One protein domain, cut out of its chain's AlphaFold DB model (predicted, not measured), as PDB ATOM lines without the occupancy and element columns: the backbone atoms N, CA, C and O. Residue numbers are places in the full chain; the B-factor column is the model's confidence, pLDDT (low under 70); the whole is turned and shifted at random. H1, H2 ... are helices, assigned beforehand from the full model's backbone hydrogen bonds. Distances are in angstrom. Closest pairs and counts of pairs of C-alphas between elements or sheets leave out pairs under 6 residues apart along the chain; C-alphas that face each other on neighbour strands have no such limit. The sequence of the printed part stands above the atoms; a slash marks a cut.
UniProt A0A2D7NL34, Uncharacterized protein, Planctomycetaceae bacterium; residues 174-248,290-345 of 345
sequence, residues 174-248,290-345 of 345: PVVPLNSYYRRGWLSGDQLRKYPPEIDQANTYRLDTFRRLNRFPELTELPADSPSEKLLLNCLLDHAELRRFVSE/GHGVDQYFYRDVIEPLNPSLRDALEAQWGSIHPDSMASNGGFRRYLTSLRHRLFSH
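What this domain is: This is residues 174 to 248 and 290 to 345 of the 345 residues of an uncharacterized protein of Planctomycetaceae bacterium (UniProt A0A2D7NL34). The long helix H5 is the core of one half, with H3 crossing it on one side, H1 crossing its early part on the opposite side, and the short H4 packed on both H3 and H5. H7 also lies beside H5, while H6 and H8 make a looser end, H8 being farthest out, and H2 sits off at a corner. The printed part has 131 residues with eight named helices, H1 to H8 in order, and no named strand; its class is all helix. The whole is compact, with a radius of gyration of the C-alphas of 15.8 A, and spans 46 by 33 by 24 A.

Where its parts are: H1 is residues 175 to 183, 12.0 A long, and C-alpha 175 is at (10.373, 33.139, 44.709). H2 is residues 189 to 194. H3, residues 198 to 212, is 20.5 A long, and H4 is residues 217 to 220. H5, residues 227 to 247, is 30.1 A long and begins with C-alpha 227 at (20.261, 42.387, 44.217). After the cut come H6, residues 295 to 302, and H7, residues 307 to 317, 15.0 A long. H8, residues 330 to 343, is 21.0 A long, and C-alpha 343 is at (31.976, 25.983, 39.588).

How they stand to each other: H5 is the hub, touching four helices. It touches H3 at a steep tilt of 42 degrees, the same way, the closest C-alphas being those of Asn 203 and Lys 230, 5.9 A apart. With residues 228 to 232 alone it touches H1, closest at C-alphas 178 and 232, 6.8 A, opposite ways at 36 degrees, only just steep. With residues 233 to 237 alone it touches H4, closest at C-alphas 219 and 237, 6.7 A. H5 and H7 only just touch, with 3 pairs of C-alphas within 8 A, the closest being 229 and 309 at 7.3 A. H3 touches H4 with residues 207 to 211 alone, closest at C-alphas 207 and 220, 5.6 A. H6 and H8 only just touch, with 3 pairs within 8 A, the closest being C-alphas 295 and 333 at 7.3 A. H2 touches no helix. Every O i to N i+4 pair is within hydrogen-bond range in H1, H3, H5 and H6; H7 has 6 of 7, H8 9 of 10, H2 0 of 2 but 3 of 3 O i to N i+3 pairs, and H4 is too short for an O i to N i+4 pair.

The domain as a whole: The C-alphas farthest apart, those of Glu 248 and His 345, are 52.2 A apart. Residues 249 to 289 are not printed, and C-alphas 248 and 290 are 32.8 A apart across this cut. The link from H7 to H8, residues 318 to 329, is long. Mean pLDDT of the printed part is 71.8, and it is under 70 at residues 183 to 199, 290 to 295 and 320 to 345.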
ATOM      1  N   PRO A 174       6.841  35.323  44.047       84.25
ATOM      2  CA  PRO A 174       8.071  36.070  43.756       84.25
ATOM      3  C   PRO A 174       9.355  35.238  43.897       84.25
ATOM      4  O   PRO A 174      10.380  35.539  43.287       84.25
ATOM      5  N   VAL A 175       9.288  34.120  44.621       82.31
ATOM      6  CA  VAL A 175      10.373  33.139  44.709       82.31
ATOM      7  C   VAL A 175      10.681  32.493  43.349       82.31
ATOM      8  O   VAL A 175      11.824  32.133  43.064       82.31
ATOM      9  N   VAL A 176       9.686  32.365  42.467       77.38
ATOM     10  CA  VAL A 176       9.828  31.772  41.130       77.38
ATOM     11  C   VAL A 176      10.759  32.589  40.231       77.38
ATOM     12  O   VAL A 176      11.741  32.009  39.745       77.38
ATOM     13  N   PRO A 177      10.524  33.896  39.988       77.12
ATOM     14  CA  PRO A 177      11.454  34.700  39.216       77.12
ATOM     15  C   PRO A 177      12.821  34.771  39.900       77.12
ATOM     16  O   PRO A 177      13.815  34.542  39.211       77.12
ATOM     17  N   LEU A 178      12.899  34.944  41.226       78.25
ATOM     18  CA  LEU A 178      14.174  34.945  41.962       78.25
ATOM     19  C   LEU A 178      15.006  33.679  41.710       78.25
ATOM     20  O   LEU A 178      16.159  33.762  41.286       78.25
ATOM     21  N   ASN A 179      14.418  32.493  41.881       76.31
ATOM     22  CA  ASN A 179      15.090  31.218  41.611       76.31
ATOM     23  C   ASN A 179      15.488  31.089  40.129       76.31
ATOM     24  O   ASN A 179      16.527  30.523  39.782       76.31
ATOM     25  N   SER A 180      14.687  31.656  39.225       74.81
ATOM     26  CA  SER A 180      14.989  31.703  37.792       74.81
ATOM     27  C   SER A 180      16.246  32.523  37.484       74.81
ATOM     28  O   SER A 180      17.065  32.090  36.667       74.81
ATOM     29  N   TYR A 181      16.414  33.676  38.137       73.81
ATOM     30  CA  TYR A 181      17.613  34.512  38.039       73.81
ATOM     31  C   TYR A 181      18.820  33.852  38.720       73.81
ATOM     32  O   TYR A 181      19.890  33.758  38.112       73.81
ATOM     33  N   TYR A 182      18.634  33.273  39.909       72.50
ATOM     34  CA  TYR A 182      19.677  32.527  40.618       72.50
ATOM     35  C   TYR A 182      20.250  31.380  39.777       72.50
ATOM     36  O   TYR A 182      21.458  31.288  39.568       72.50
ATOM     37  N   ARG A 183      19.394  30.541  39.182       66.75
ATOM     38  CA  ARG A 183      19.837  29.412  38.340       66.75
ATOM     39  C   ARG A 183      20.593  29.834  37.086       66.75
ATOM     40  O   ARG A 183      21.390  29.047  36.559       66.75
ATOM     41  N   ARG A 184      20.349  31.049  36.597       64.62
ATOM     42  CA  ARG A 184      21.080  31.642  35.472       64.62
ATOM     43  C   ARG A 184      22.454  32.182  35.870       64.62
ATOM     44  O   ARG A 184      23.190  32.595  34.986       64.62
ATOM     45  N   GLY A 185      22.815  32.108  37.153       62.25
ATOM     46  CA  GLY A 185      24.068  32.635  37.686       62.25
ATOM     47  C   GLY A 185      24.030  34.141  37.920       62.25
ATOM     48  O   GLY A 185      25.059  34.725  38.210       62.25
ATOM     49  N   TRP A 186      22.864  34.786  37.800       62.22
ATOM     50  CA  TRP A 186      22.760  36.242  37.964       62.22
ATOM     51  C   TRP A 186      22.761  36.658  39.437       62.22
ATOM     52  O   TRP A 186      23.003  37.816  39.747       62.22
ATOM     53  N   LEU A 187      22.494  35.708  40.339       60.19
ATOM     54  CA  LEU A 187      22.481  35.908  41.789       60.19
ATOM     55  C   LEU A 187      23.512  35.008  42.506       60.19
ATOM     56  O   LEU A 187      23.365  34.755  43.697       60.19
ATOM     57  N   SER A 188      24.526  34.470  41.805       55.62
ATOM     58  CA  SER A 188      25.575  33.642  42.430       55.62
ATOM     59  C   SER A 188      26.946  33.720  41.739       55.62
ATOM     60  O   SER A 188      27.046  33.785  40.513       55.62
ATOM     61  N   GLY A 189      28.016  33.662  42.543       53.25
ATOM     62  CA  GLY A 189      29.413  33.535  42.091       53.25
ATOM     63  C   GLY A 189      30.020  34.788  41.441       53.25
ATOM     64  O   GLY A 189      29.505  35.893  41.580       53.25
ATOM     65  N   ASP A 190      31.115  34.620  40.692       43.06
ATOM     66  CA  ASP A 190      31.863  35.714  40.036       43.06
ATOM     67  C   ASP A 190      31.072  36.487  38.966       43.06
ATOM     68  O   ASP A 190      31.500  37.550  38.518       43.06
ATOM     69  N   GLN A 191      29.889  36.003  38.571       46.78
ATOM     70  CA  GLN A 191      28.963  36.759  37.723       46.78
ATOM     71  C   GLN A 191      28.253  37.893  38.467       46.78
ATOM     72  O   GLN A 191      27.801  38.826  37.811       46.78
ATOM     73  N   LEU A 192      28.262  37.891  39.806       46.66
ATOM     74  CA  LEU A 192      27.945  39.080  40.600       46.66
ATOM     75  C   LEU A 192      28.906  40.219  40.218       46.66
ATOM     76  O   LEU A 192      28.483  41.336  40.010       46.66
ATOM     77  N   ARG A 193      30.197  39.973  39.948       39.62
ATOM     78  CA  ARG A 193      31.111  41.056  39.505       39.62
ATOM     79  C   ARG A 193      30.799  41.602  38.106       39.62
ATOM     80  O   ARG A 193      31.291  42.666  37.748       39.62
ATOM     81  N   LYS A 194      29.983  40.885  37.327       40.22
ATOM     82  CA  LYS A 194      29.371  41.344  36.072       40.22
ATOM     83  C   LYS A 194      27.926  41.796  36.302       40.22
ATOM     84  O   LYS A 194      27.098  41.610  35.412       40.22
ATOM     85  N   TYR A 195      27.616  42.326  37.491       49.16
ATOM     86  CA  TYR A 195      26.333  42.962  37.770       49.16
ATOM     87  C   TYR A 195      26.014  43.895  36.612       49.16
ATOM     88  O   TYR A 195      26.786  44.827  36.365       49.16
ATOM     89  N   PRO A 196      24.927  43.658  35.866       44.59
ATOM     90  CA  PRO A 196      24.509  44.663  34.933       44.59
ATOM     91  C   PRO A 196      24.041  45.835  35.810       44.59
ATOM     92  O   PRO A 196      23.243  45.617  36.731       44.59
ATOM     93  N   PRO A 197      24.497  47.068  35.541       50.72
ATOM     94  CA  PRO A 197      23.922  48.287  36.113       50.72
ATOM     95  C   PRO A 197      22.379  48.271  36.116       50.72
ATOM     96  O   PRO A 197      21.750  48.892  36.961       50.72
ATOM     97  N   GLU A 198      21.783  47.471  35.231       63.00
ATOM     98  CA  GLU A 198      20.364  47.217  35.014       63.00
ATOM     99  C   GLU A 198      19.526  46.826  36.250       63.00
ATOM    100  O   GLU A 198      18.389  47.275  36.302       63.00
ATOM    101  N   ILE A 199      19.983  46.028  37.236       69.88
ATOM    102  CA  ILE A 199      19.110  45.666  38.390       69.88
ATOM    103  C   ILE A 199      18.969  46.837  39.365       69.88
ATOM    104  O   ILE A 199      17.851  47.174  39.758       69.88
ATOM    105  N   ASP A 200      20.088  47.458  39.741       73.56
ATOM    106  CA  ASP A 200      20.089  48.625  40.627       73.56
ATOM    107  C   ASP A 200      19.367  49.801  39.966       73.56
ATOM    108  O   ASP A 200      18.532  50.457  40.590       73.56
ATOM    109  N   GLN A 201      19.613  50.004  38.672       71.69
ATOM    110  CA  GLN A 201      18.906  50.977  37.849       71.69
ATOM    111  C   GLN A 201      17.406  50.685  37.765       71.69
ATOM    112  O   GLN A 201      16.602  51.579  38.012       71.69
ATOM    113  N   ALA A 202      17.008  49.443  37.474       73.06
ATOM    114  CA  ALA A 202      15.600  49.061  37.383       73.06
ATOM    115  C   ALA A 202      14.870  49.163  38.729       73.06
ATOM    116  O   ALA A 202      13.677  49.462  38.743       73.06
ATOM    117  N   ASN A 203      15.560  48.902  39.845       82.44
ATOM    118  CA  ASN A 203      15.018  49.075  41.190       82.44
ATOM    119  C   ASN A 203      14.846  50.551  41.543       82.44
ATOM    120  O   ASN A 203      13.762  50.954  41.949       82.44
ATOM    121  N   THR A 204      15.888  51.359  41.332       80.00
ATOM    122  CA  THR A 204      15.834  52.815  41.544       80.00
ATOM    123  C   THR A 204      14.693  53.421  40.730       80.00
ATOM    124  O   THR A 204      13.827  54.090  41.282       80.00
ATOM    125  N   TYR A 205      14.615  53.064  39.446       75.38
ATOM    126  CA  TYR A 205      13.547  53.493  38.553       75.38
ATOM    127  C   TYR A 205      12.146  53.118  39.065       75.38
ATOM    128  O   TYR A 205      11.252  53.967  39.104       75.38
ATOM    129  N   ARG A 206      11.930  51.856  39.464       79.94
ATOM    130  CA  ARG A 206      10.625  51.402  39.973       79.94
ATOM    131  C   ARG A 206      10.232  52.144  41.241       79.94
ATOM    132  O   ARG A 206       9.106  52.625  41.322       79.94
ATOM    133  N   LEU A 207      11.146  52.261  42.201       86.00
ATOM    134  CA  LEU A 207      10.887  52.964  43.453       86.00
ATOM    135  C   LEU A 207      10.539  54.431  43.209       86.00
ATOM    136  O   LEU A 207       9.535  54.904  43.735       86.00
ATOM    137  N   ASP A 208      11.308  55.127  42.377       79.44
ATOM    138  CA  ASP A 208      11.044  56.529  42.052       79.44
ATOM    139  C   ASP A 208       9.702  56.701  41.337       79.44
ATOM    140  O   ASP A 208       8.942  57.610  41.670       79.44
ATOM    141  N   THR A 209       9.370  55.801  40.408       77.38
ATOM    142  CA  THR A 209       8.076  55.805  39.710       77.38
ATOM    143  C   THR A 209       6.927  55.643  40.699       77.38
ATOM    144  O   THR A 209       6.031  56.481  40.744       77.38
ATOM    145  N   PHE A 210       6.957  54.606  41.539       84.69
ATOM    146  CA  PHE A 210       5.877  54.348  42.492       84.69
ATOM    147  C   PHE A 210       5.758  55.434  43.566       84.69
ATOM    148  O   PHE A 210       4.641  55.829  43.898       84.69
ATOM    149  N   ARG A 211       6.877  56.002  44.034       85.62
ATOM    150  CA  ARG A 211       6.875  57.145  44.962       85.62
ATOM    151  C   ARG A 211       6.270  58.396  44.336       85.62
ATOM    152  O   ARG A 211       5.432  59.033  44.963       85.62
ATOM    153  N   ARG A 212       6.647  58.738  43.098       80.50
ATOM    154  CA  ARG A 212       6.084  59.893  42.372       80.50
ATOM    155  C   ARG A 212       4.583  59.744  42.143       80.50
ATOM    156  O   ARG A 212       3.850  60.714  42.284       80.50
ATOM    157  N   LEU A 213       4.131  58.528  41.844       79.00
ATOM    158  CA  LEU A 213       2.708  58.209  41.709       79.00
ATOM    159  C   LEU A 213       1.981  58.100  43.062       79.00
ATOM    160  O   LEU A 213       0.770  57.890  43.074       79.00
ATOM    161  N   ASN A 214       2.699  58.223  44.186       86.44
ATOM    162  CA  ASN A 214       2.197  58.007  45.541       86.44
ATOM    163  C   ASN A 214       1.475  56.653  45.700       86.44
ATOM    164  O   ASN A 214       0.359  56.566  46.216       86.44
ATOM    165  N   ARG A 215       2.099  55.585  45.192       86.31
ATOM    166  CA  ARG A 215       1.557  54.221  45.180       86.31
ATOM    167  C   ARG A 215       2.425  53.280  46.009       86.31
ATOM    168  O   ARG A 215       3.646  53.280  45.882       86.31
ATOM    169  N   PHE A 216       1.760  52.434  46.791       91.31
ATOM    170  CA  PHE A 216       2.364  51.375  47.611       91.31
ATOM    171  C   PHE A 216       3.502  51.863  48.533       91.31
ATOM    172  O   PHE A 216       4.600  51.292  48.491       91.31
ATOM    173  N   PRO A 217       3.293  52.921  49.349       92.44
ATOM    174  CA  PRO A 217       4.311  53.408  50.284       92.44
ATOM    175  C   PRO A 217       4.879  52.278  51.155       92.44
ATOM    176  O   PRO A 217       6.094  52.180  51.312       92.44
ATOM    177  N   GLU A 218       4.030  51.336  51.575       91.50
ATOM    178  CA  GLU A 218       4.388  50.163  52.374       91.50
ATOM    179  C   GLU A 218       5.407  49.224  51.712       91.50
ATOM    180  O   GLU A 218       6.073  48.459  52.403       91.50
ATOM    181  N   LEU A 219       5.534  49.267  50.381       92.19
ATOM    182  CA  LEU A 219       6.564  48.544  49.638       92.19
ATOM    183  C   LEU A 219       7.740  49.461  49.297       92.19
ATOM    184  O   LEU A 219       8.891  49.060  49.438       92.19
ATOM    185  N   THR A 220       7.482  50.698  48.864       92.12
ATOM    186  CA  THR A 220       8.549  51.611  48.408       92.12
ATOM    187  C   THR A 220       9.481  52.104  49.520       92.12
ATOM    188  O   THR A 220      10.558  52.630  49.223       92.12
ATOM    189  N   GLU A 221       9.093  51.940  50.783       92.06
ATOM    190  CA  GLU A 221       9.899  52.275  51.963       92.06
ATOM    191  C   GLU A 221      10.712  51.086  52.500       92.06
ATOM    192  O   GLU A 221      11.554  51.265  53.381       92.06
ATOM    193  N   LEU A 222      10.506  49.873  51.968       91.00
ATOM    194  CA  LEU A 222      11.229  48.690  52.431       91.00
ATOM    195  C   LEU A 222      12.715  48.753  52.036       91.00
ATOM    196  O   LEU A 222      13.038  49.055  50.881       91.00
ATOM    197  N   PRO A 223      13.636  48.420  52.960       89.62
ATOM    198  CA  PRO A 223      15.058  48.356  52.652       89.62
ATOM    199  C   PRO A 223      15.354  47.182  51.710       89.62
ATOM    200  O   PRO A 223      14.871  46.069  51.923       89.62
ATOM    201  N   ALA A 224      16.171  47.423  50.683       89.81
ATOM    202  CA  ALA A 224      16.604  46.414  49.719       89.81
ATOM    203  C   ALA A 224      18.041  46.702  49.263       89.81
ATOM    204  O   ALA A 224      18.270  47.492  48.343       89.81
ATOM    205  N   ASP A 225      19.013  46.049  49.897       86.94
ATOM    206  CA  ASP A 225      20.435  46.360  49.716       86.94
ATOM    207  C   ASP A 225      21.087  45.406  48.714       86.94
ATOM    208  O   ASP A 225      21.862  45.807  47.833       86.94
ATOM    209  N   SER A 226      20.713  44.132  48.788       85.69
ATOM    210  CA  SER A 226      21.199  43.094  47.892       85.69
ATOM    211  C   SER A 226      20.390  43.028  46.586       85.69
ATOM    212  O   SER A 226      19.198  43.344  46.543       85.69
ATOM    213  N   PRO A 227      20.981  42.543  45.486       81.69
ATOM    214  CA  PRO A 227      20.261  42.387  44.217       81.69
ATOM    215  C   PRO A 227      19.098  41.396  44.271       81.69
ATOM    216  O   PRO A 227      18.119  41.561  43.546       81.69
ATOM    217  N   SER A 228      19.170  40.402  45.155       85.25
ATOM    218  CA  SER A 228      18.056  39.493  45.428       85.25
ATOM    219  C   SER A 228      16.874  40.226  46.065       85.25
ATOM    220  O   SER A 228      15.740  40.034  45.631       85.25
ATOM    221  N   GLU A 229      17.138  41.096  47.043       89.44
ATOM    222  CA  GLU A 229      16.122  41.928  47.698       89.44
ATOM    223  C   GLU A 229      15.510  42.940  46.733       89.44
ATOM    224  O   GLU A 229      14.291  43.037  46.646       89.44
ATOM    225  N   LYS A 230      16.337  43.629  45.939       88.44
ATOM    226  CA  LYS A 230      15.879  44.580  44.914       88.44
ATOM    227  C   LYS A 230      14.988  43.905  43.876       88.44
ATOM    228  O   LYS A 230      13.924  44.402  43.517       88.44
ATOM    229  N   LEU A 231      15.385  42.724  43.404       84.81
ATOM    230  CA  LEU A 231      14.580  41.950  42.464       84.81
ATOM    231  C   LEU A 231      13.257  41.481  43.090       84.81
ATOM    232  O   LEU A 231      12.226  41.491  42.414       84.81
ATOM    233  N   LEU A 232      13.284  41.073  44.360       88.88
ATOM    234  CA  LEU A 232      12.092  40.662  45.096       88.88
ATOM    235  C   LEU A 232      11.125  41.832  45.255       88.88
ATOM    236  O   LEU A 232       9.948  41.695  44.924       88.88
ATOM    237  N   LEU A 233      11.634  42.976  45.702       91.25
ATOM    238  CA  LEU A 233      10.862  44.193  45.889       91.25
ATOM    239  C   LEU A 233      10.226  44.654  44.572       91.25
ATOM    240  O   LEU A 233       9.023  44.888  44.521       91.25
ATOM    241  N   ASN A 234      10.993  44.658  43.480       87.56
ATOM    242  CA  ASN A 234      10.478  44.937  42.140       87.56
ATOM    243  C   ASN A 234       9.340  43.988  41.736       87.56
ATOM    244  O   ASN A 234       8.351  44.421  41.152       87.56
ATOM    245  N   CYS A 235       9.456  42.697  42.051       88.12
ATOM    246  CA  CYS A 235       8.399  41.728  41.775       88.12
ATOM    247  C   CYS A 235       7.141  41.983  42.619       88.12
ATOM    248  O   CYS A 235       6.030  41.833  42.113       88.12
ATOM    249  N   LEU A 236       7.300  42.351  43.894       90.50
ATOM    250  CA  LEU A 236       6.186  42.677  44.790       90.50
ATOM    251  C   LEU A 236       5.446  43.935  44.328       90.50
ATOM    252  O   LEU A 236       4.218  43.910  44.251       90.50
ATOM    253  N   LEU A 237       6.185  44.986  43.966       90.00
ATOM    254  CA  LEU A 237       5.643  46.220  43.396       90.00
ATOM    255  C   LEU A 237       4.886  45.945  42.094       90.00
ATOM    256  O   LEU A 237       3.726  46.341  41.962       90.00
ATOM    257  N   ASP A 238       5.491  45.193  41.167       88.31
ATOM    258  CA  ASP A 238       4.840  44.871  39.897       88.31
ATOM    259  C   ASP A 238       3.551  44.045  40.129       88.31
ATOM    260  O   ASP A 238       2.521  44.280  39.500       88.31
ATOM    261  N   HIS A 239       3.546  43.109  41.084       90.19
ATOM    262  CA  HIS A 239       2.330  42.371  41.439       90.19
ATOM    263  C   HIS A 239       1.258  43.241  42.112       90.19
ATOM    264  O   HIS A 239       0.069  43.013  41.883       90.19
ATOM    265  N   ALA A 240       1.639  44.195  42.962       90.94
ATOM    266  CA  ALA A 240       0.698  45.104  43.615       90.94
ATOM    267  C   ALA A 240      -0.020  45.988  42.584       90.94
ATOM    268  O   ALA A 240      -1.247  46.084  42.585       90.94
ATOM    269  N   GLU A 241       0.730  46.534  41.631       90.56
ATOM    270  CA  GLU A 241       0.176  47.352  40.556       90.56
ATOM    271  C   GLU A 241      -0.658  46.532  39.558       90.56
ATOM    272  O   GLU A 241      -1.725  46.996  39.164       90.56
ATOM    273  N   LEU A 242      -0.282  45.288  39.224       91.75
ATOM    274  CA  LEU A 242      -1.152  44.407  38.426       91.75
ATOM    275  C   LEU A 242      -2.498  44.142  39.115       91.75
ATOM    276  O   LEU A 242      -3.535  44.171  38.455       91.75
ATOM    277  N   ARG A 243      -2.497  43.899  40.433       93.44
ATOM    278  CA  ARG A 243      -3.738  43.712  41.207       93.44
ATOM    279  C   ARG A 243      -4.607  44.961  41.167       93.44
ATOM    280  O   ARG A 243      -5.795  44.853  40.877       93.44
ATOM    281  N   ARG A 244      -4.006  46.130  41.408       93.38
ATOM    282  CA  ARG A 244      -4.683  47.430  41.333       93.38
ATOM    283  C   ARG A 244      -5.302  47.641  39.950       93.38
ATOM    284  O   ARG A 244      -6.506  47.846  39.854       93.38
ATOM    285  N   PHE A 245      -4.512  47.499  38.887       93.31
ATOM    286  CA  PHE A 245      -4.954  47.714  37.509       93.31
ATOM    287  C   PHE A 245      -6.081  46.767  37.077       93.31
ATOM    288  O   PHE A 245      -7.013  47.189  36.397       93.31
ATOM    289  N   VAL A 246      -6.026  45.492  37.479       94.94
ATOM    290  CA  VAL A 246      -7.109  44.532  37.212       94.94
ATOM    291  C   VAL A 246      -8.378  44.889  37.991       94.94
ATOM    292  O   VAL A 246      -9.469  44.798  37.442       94.94
ATOM    293  N   SER A 247      -8.248  45.332  39.246       95.25
ATOM    294  CA  SER A 247      -9.404  45.647  40.101       95.25
ATOM    295  C   SER A 247     -10.257  46.825  39.615       95.25
ATOM    296  O   SER A 247     -11.419  46.924  39.994       95.25
ATOM    297  N   GLU A 248      -9.706  47.695  38.766       94.69
ATOM    298  CA  GLU A 248     -10.426  48.833  38.179       94.69
ATOM    299  C   GLU A 248     -11.468  48.427  37.127       94.69
ATOM    300  O   GLU A 248     -12.401  49.183  36.881       94.69
ATOM    301  N   GLY A 290       7.264  22.087  38.669       40.97
ATOM    302  CA  GLY A 290       8.132  21.840  39.818       40.97
ATOM    303  C   GLY A 290       8.946  23.073  40.210       40.97
ATOM    304  O   GLY A 290      10.110  23.172  39.801       40.97
ATOM    305  N   HIS A 291       8.379  23.943  41.044       49.50
ATOM    306  CA  HIS A 291       9.024  25.068  41.738       49.50
ATOM    307  C   HIS A 291       9.938  24.607  42.881       49.50
ATOM    308  O   HIS A 291       9.875  25.122  43.988       49.50
ATOM    309  N   GLY A 292      10.798  23.616  42.634       51.03
ATOM    310  CA  GLY A 292      11.737  23.159  43.655       51.03
ATOM    311  C   GLY A 292      12.711  24.281  44.013       51.03
ATOM    312  O   GLY A 292      13.683  24.489  43.278       51.03
ATOM    313  N   VAL A 293      12.422  24.991  45.105       58.28
ATOM    314  CA  VAL A 293      13.377  25.730  45.931       58.28
ATOM    315  C   VAL A 293      14.294  24.656  46.496       58.28
ATOM    316  O   VAL A 293      13.875  23.817  47.293       58.28
ATOM    317  N   ASP A 294      15.514  24.565  45.973       65.00
ATOM    318  CA  ASP A 294      16.493  23.689  46.602       65.00
ATOM    319  C   ASP A 294      17.080  24.385  47.835       65.00
ATOM    320  O   ASP A 294      17.051  25.608  47.964       65.00
ATOM    321  N   GLN A 295      17.581  23.579  48.767       67.44
ATOM    322  CA  GLN A 295      18.128  24.049  50.042       67.44
ATOM    323  C   GLN A 295      19.261  25.079  49.882       67.44
ATOM    324  O   GLN A 295      19.487  25.870  50.788       67.44
ATOM    325  N   TYR A 296      19.958  25.081  48.738       71.62
ATOM    326  CA  TYR A 296      21.026  26.039  48.452       71.62
ATOM    327  C   TYR A 296      20.441  27.398  48.099       71.62
ATOM    328  O   TYR A 296      20.795  28.381  48.728       71.62
ATOM    329  N   PHE A 297      19.466  27.452  47.188       76.94
ATOM    330  CA  PHE A 297      18.758  28.698  46.905       76.94
ATOM    331  C   PHE A 297      18.106  29.286  48.167       76.94
ATOM    332  O   PHE A 297      18.196  30.488  48.388       76.94
ATOM    333  N   TYR A 298      17.498  28.460  49.025       79.06
ATOM    334  CA  TYR A 298      16.932  28.970  50.276       79.06
ATOM    335  C   TYR A 298      18.006  29.592  51.177       79.06
ATOM    336  O   TYR A 298      17.891  30.759  51.530       79.06
ATOM    337  N   ARG A 299      19.073  28.852  51.486       79.69
ATOM    338  CA  ARG A 299      20.160  29.320  52.359       79.69
ATOM    339  C   ARG A 299      20.911  30.529  51.792       79.69
ATOM    340  O   ARG A 299      21.285  31.431  52.525       79.69
ATOM    341  N   ASP A 300      21.158  30.538  50.486       77.88
ATOM    342  CA  ASP A 300      22.019  31.537  49.850       77.88
ATOM    343  C   ASP A 300      21.239  32.799  49.432       77.88
ATOM    344  O   ASP A 300      21.847  33.847  49.227       77.88
ATOM    345  N   VAL A 301      19.909  32.709  49.268       81.56
ATOM    346  CA  VAL A 301      19.076  33.812  48.751       81.56
ATOM    347  C   VAL A 301      17.929  34.192  49.678       81.56
ATOM    348  O   VAL A 301      17.709  35.381  49.859       81.56
ATOM    349  N   ILE A 302      17.187  33.235  50.243       83.31
ATOM    350  CA  ILE A 302      15.969  33.512  51.031       83.31
ATOM    351  C   ILE A 302      16.286  33.785  52.507       83.31
ATOM    352  O   ILE A 302      15.779  34.745  53.089       83.31
ATOM    353  N   GLU A 303      17.129  32.955  53.116       84.31
ATOM    354  CA  GLU A 303      17.560  33.064  54.514       84.31
ATOM    355  C   GLU A 303      18.309  34.376  54.838       84.31
ATOM    356  O   GLU A 303      18.100  34.903  55.932       84.31
ATOM    357  N   PRO A 304      19.091  34.973  53.917       87.12
ATOM    358  CA  PRO A 304      19.752  36.255  54.163       87.12
ATOM    359  C   PRO A 304      18.881  37.492  53.900       87.12
ATOM    360  O   PRO A 304      19.355  38.594  54.152       87.12
ATOM    361  N   LEU A 305      17.657  37.344  53.367       88.06
ATOM    362  CA  LEU A 305      16.782  38.495  53.091       88.06
ATOM    363  C   LEU A 305      16.492  39.289  54.363       88.06
ATOM    364  O   LEU A 305      16.235  38.700  55.418       88.06
ATOM    365  N   ASN A 306      16.423  40.612  54.224       90.00
ATOM    366  CA  ASN A 306      15.910  41.503  55.248       90.00
ATOM    367  C   ASN A 306      14.563  40.981  55.803       90.00
ATOM    368  O   ASN A 306      13.666  40.663  55.008       90.00
ATOM    369  N   PRO A 307      14.389  40.908  57.141       90.50
ATOM    370  CA  PRO A 307      13.167  40.396  57.754       90.50
ATOM    371  C   PRO A 307      11.894  41.073  57.241       90.50
ATOM    372  O   PRO A 307      10.945  40.381  56.901       90.50
ATOM    373  N   SER A 308      11.895  42.396  57.058       89.44
ATOM    374  CA  SER A 308      10.712  43.127  56.591       89.44
ATOM    375  C   SER A 308      10.302  42.747  55.164       89.44
ATOM    376  O   SER A 308       9.112  42.664  54.863       89.44
ATOM    377  N   LEU A 309      11.264  42.454  54.280       88.19
ATOM    378  CA  LEU A 309      10.972  41.947  52.933       88.19
ATOM    379  C   LEU A 309      10.462  40.505  52.960       88.19
ATOM    380  O   LEU A 309       9.595  40.143  52.159       88.19
ATOM    381  N   ARG A 310      10.989  39.677  53.868       87.31
ATOM    382  CA  ARG A 310      10.487  38.316  54.078       87.31
ATOM    383  C   ARG A 310       9.049  38.342  54.583       87.31
ATOM    384  O   ARG A 310       8.214  37.657  54.005       87.31
ATOM    385  N   ASP A 311       8.755  39.171  55.576       87.94
ATOM    386  CA  ASP A 311       7.415  39.317  56.142       87.94
ATOM    387  C   ASP A 311       6.417  39.788  55.072       87.94
ATOM    388  O   ASP A 311       5.338  39.215  54.934       87.94
ATOM    389  N   ALA A 312       6.796  40.766  54.238       85.81
ATOM    390  CA  ALA A 312       5.970  41.225  53.119       85.81
ATOM    391  C   ALA A 312       5.698  40.116  52.082       85.81
ATOM    392  O   ALA A 312       4.595  40.015  51.534       85.81
ATOM    393  N   LEU A 313       6.694  39.264  51.812       83.69
ATOM    394  CA  LEU A 313       6.552  38.107  50.930       83.69
ATOM    395  C   LEU A 313       5.613  37.051  51.534       83.69
ATOM    396  O   LEU A 313       4.705  36.583  50.845       83.69
ATOM    397  N   GLU A 314       5.804  36.697  52.806       83.94
ATOM    398  CA  GLU A 314       5.005  35.678  53.495       83.94
ATOM    399  C   GLU A 314       3.562  36.131  53.741       83.94
ATOM    400  O   GLU A 314       2.641  35.326  53.604       83.94
ATOM    401  N   ALA A 315       3.334  37.421  53.994       81.31
ATOM    402  CA  ALA A 315       1.992  37.986  54.106       81.31
ATOM    403  C   ALA A 315       1.168  37.796  52.820       81.31
ATOM    404  O   ALA A 315      -0.039  37.573  52.885       81.31
ATOM    405  N   GLN A 316       1.808  37.860  51.646       77.50
ATOM    406  CA  GLN A 316       1.123  37.716  50.358       77.50
ATOM    407  C   GLN A 316       1.071  36.276  49.832       77.50
ATOM    408  O   GLN A 316       0.168  35.953  49.060       77.50
ATOM    409  N   TRP A 317       2.046  35.431  50.181       75.62
ATOM    410  CA  TRP A 317       2.241  34.120  49.540       75.62
ATOM    411  C   TRP A 317       2.351  32.941  50.514       75.62
ATOM    412  O   TRP A 317       2.535  31.807  50.068       75.62
ATOM    413  N   GLY A 318       2.208  33.177  51.818       77.00
ATOM    414  CA  GLY A 318       2.394  32.168  52.857       77.00
ATOM    415  C   GLY A 318       3.867  31.817  53.093       77.00
ATOM    416  O   GLY A 318       4.773  32.403  52.502       77.00
ATOM    417  N   SER A 319       4.111  30.843  53.975       73.00
ATOM    418  CA  SER A 319       5.472  30.470  54.385       73.00
ATOM    419  C   SER A 319       6.319  29.937  53.226       73.00
ATOM    420  O   SER A 319       5.919  29.015  52.506       73.00
ATOM    421  N   ILE A 320       7.540  30.462  53.115       66.88
ATOM    422  CA  ILE A 320       8.497  30.168  52.036       66.88
ATOM    423  C   ILE A 320       9.564  29.121  52.400       66.88
ATOM    424  O   ILE A 320      10.578  28.996  51.707       66.88
ATOM    425  N   HIS A 321       9.358  28.364  53.481       65.25
ATOM    426  CA  HIS A 321      10.303  27.347  53.944       65.25
ATOM    427  C   HIS A 321      10.489  26.209  52.908       65.25
ATOM    428  O   HIS A 321       9.535  25.796  52.245       65.25
ATOM    429  N   PRO A 322      11.688  25.609  52.764       59.59
ATOM    430  CA  PRO A 322      11.902  24.519  51.809       59.59
ATOM    431  C   PRO A 322      10.984  23.323  52.057       59.59
ATOM    432  O   PRO A 322      10.576  22.659  51.107       59.59
ATOM    433  N   ASP A 323      10.643  23.075  53.323       54.62
ATOM    434  CA  ASP A 323       9.755  21.982  53.721       54.62
ATOM    435  C   ASP A 323       8.278  22.277  53.425       54.62
ATOM    436  O   ASP A 323       7.525  21.340  53.174       54.62
ATOM    437  N   SER A 324       7.868  23.552  53.356       46.84
ATOM    438  CA  SER A 324       6.522  23.934  52.893       46.84
ATOM    439  C   SER A 324       6.402  23.922  51.363       46.84
ATOM    440  O   SER A 324       5.301  23.778  50.837       46.84
ATOM    441  N   MET A 325       7.523  24.004  50.631       49.03
ATOM    442  CA  MET A 325       7.574  24.004  49.157       49.03
ATOM    443  C   MET A 325       8.057  22.679  48.534       49.03
ATOM    444  O   MET A 325       8.197  22.562  47.309       49.03
ATOM    445  N   ALA A 326       8.320  21.655  49.350       46.00
ATOM    446  CA  ALA A 326       8.854  20.372  48.906       46.00
ATOM    447  C   ALA A 326       7.786  19.477  48.249       46.00
ATOM    448  O   ALA A 326       7.305  18.516  48.840       46.00
ATOM    449  N   SER A 327       7.505  19.694  46.962       39.12
ATOM    450  CA  SER A 327       6.988  18.622  46.099       39.12
ATOM    451  C   SER A 327       8.164  17.858  45.457       39.12
ATOM    452  O   SER A 327       8.858  18.356  44.572       39.12
ATOM    453  N   ASN A 328       8.439  16.649  45.969       40.09
ATOM    454  CA  ASN A 328       9.286  15.575  45.407       40.09
ATOM    455  C   ASN A 328      10.537  16.003  44.595       40.09
ATOM    456  O   ASN A 328      10.517  16.059  43.365       40.09
ATOM    457  N   GLY A 329      11.677  16.233  45.268       42.38
ATOM    458  CA  GLY A 329      12.874  16.815  44.631       42.38
ATOM    459  C   GLY A 329      14.250  16.221  44.965       42.38
ATOM    460  O   GLY A 329      15.247  16.895  44.706       42.38
ATOM    461  N   GLY A 330      14.361  14.999  45.503       39.69
ATOM    462  CA  GLY A 330      15.647  14.420  45.955       39.69
ATOM    463  C   GLY A 330      16.768  14.411  44.896       39.69
ATOM    464  O   GLY A 330      17.911  14.755  45.185       39.69
ATOM    465  N   PHE A 331      16.436  14.137  43.631       41.78
ATOM    466  CA  PHE A 331      17.405  14.125  42.524       41.78
ATOM    467  C   PHE A 331      17.846  15.533  42.074       41.78
ATOM    468  O   PHE A 331      18.960  15.717  41.586       41.78
ATOM    469  N   ARG A 332      17.002  16.558  42.267       46.28
ATOM    470  CA  ARG A 332      17.339  17.953  41.925       46.28
ATOM    471  C   ARG A 332      18.334  18.558  42.915       46.28
ATOM    472  O   ARG A 332      19.254  19.243  42.482       46.28
ATOM    473  N   ARG A 333      18.212  18.228  44.209       48.00
ATOM    474  CA  ARG A 333      19.179  18.633  45.251       48.00
ATOM    475  C   ARG A 333      20.596  18.121  44.948       48.00
ATOM    476  O   ARG A 333      21.568  18.840  45.158       48.00
ATOM    477  N   TYR A 334      20.709  16.912  44.388       43.88
ATOM    478  CA  TYR A 334      21.984  16.322  43.966       43.88
ATOM    479  C   TYR A 334      22.635  17.077  42.793       43.88
ATOM    480  O   TYR A 334      23.831  17.340  42.832       43.88
ATOM    481  N   LEU A 335      21.864  17.491  41.780       45.09
ATOM    482  CA  LEU A 335      22.404  18.210  40.616       45.09
ATOM    483  C   LEU A 335      22.820  19.655  40.933       45.09
ATOM    484  O   LEU A 335      23.853  20.102  40.433       45.09
ATOM    485  N   THR A 336      22.065  20.374  41.774       46.75
ATOM    486  CA  THR A 336      22.473  21.715  42.227       46.75
ATOM    487  C   THR A 336      23.755  21.641  43.057       46.75
ATOM    488  O   THR A 336      24.672  22.427  42.819       46.75
ATOM    489  N   SER A 337      23.883  20.653  43.957       44.72
ATOM    490  CA  SER A 337      25.116  20.470  44.737       44.72
ATOM    491  C   SER A 337      26.319  20.125  43.854       44.72
ATOM    492  O   SER A 337      27.413  20.638  44.085       44.72
ATOM    493  N   LEU A 338      26.114  19.320  42.803       44.12
ATOM    494  CA  LEU A 338      27.160  18.986  41.837       44.12
ATOM    495  C   LEU A 338      27.634  20.232  41.080       44.12
ATOM    496  O   LEU A 338      28.834  20.455  40.964       44.12
ATOM    497  N   ARG A 339      26.705  21.074  40.605       49.00
ATOM    498  CA  ARG A 339      27.038  22.335  39.925       49.00
ATOM    499  C   ARG A 339      27.797  23.276  40.860       49.00
ATOM    500  O   ARG A 339      28.825  23.810  40.467       49.00
ATOM    501  N   HIS A 340      27.344  23.440  42.099       46.62
ATOM    502  CA  HIS A 340      28.025  24.308  43.058       46.62
ATOM    503  C   HIS A 340      29.464  23.832  43.318       46.62
ATOM    504  O   HIS A 340      30.392  24.630  43.261       46.62
ATOM    505  N   ARG A 341      29.683  22.525  43.499       47.53
ATOM    506  CA  ARG A 341      31.030  21.955  43.689       47.53
ATOM    507  C   ARG A 341      31.936  22.087  42.462       47.53
ATOM    508  O   ARG A 341      33.142  22.183  42.623       47.53
ATOM    509  N   LEU A 342      31.371  22.076  41.255       42.81
ATOM    510  CA  LEU A 342      32.142  22.140  40.009       42.81
ATOM    511  C   LEU A 342      32.515  23.566  39.577       42.81
ATOM    512  O   LEU A 342      33.433  23.710  38.780       42.81
ATOM    513  N   PHE A 343      31.816  24.598  40.063       46.00
ATOM    514  CA  PHE A 343      31.976  25.983  39.588       46.00
ATOM    515  C   PHE A 343      32.290  27.008  40.696       46.00
ATOM    516  O   PHE A 343      32.215  28.203  40.436       46.00
ATOM    517  N   SER A 344      32.606  26.569  41.923       38.38
ATOM    518  CA  SER A 344      32.978  27.459  43.049       38.38
ATOM    519  C   SER A 344      34.473  27.417  43.395       38.38
ATOM    520  O   SER A 344      34.842  27.709  44.531       38.38
ATOM    521  N   HIS A 345      35.314  27.011  42.442       37.00
ATOM    522  CA  HIS A 345      36.772  26.987  42.564       37.00
ATOM    523  C   HIS A 345      37.411  27.796  41.449       37.00
ATOM    524  O   HIS A 345      36.978  27.606  40.287       37.00
TER     525      HIS A 345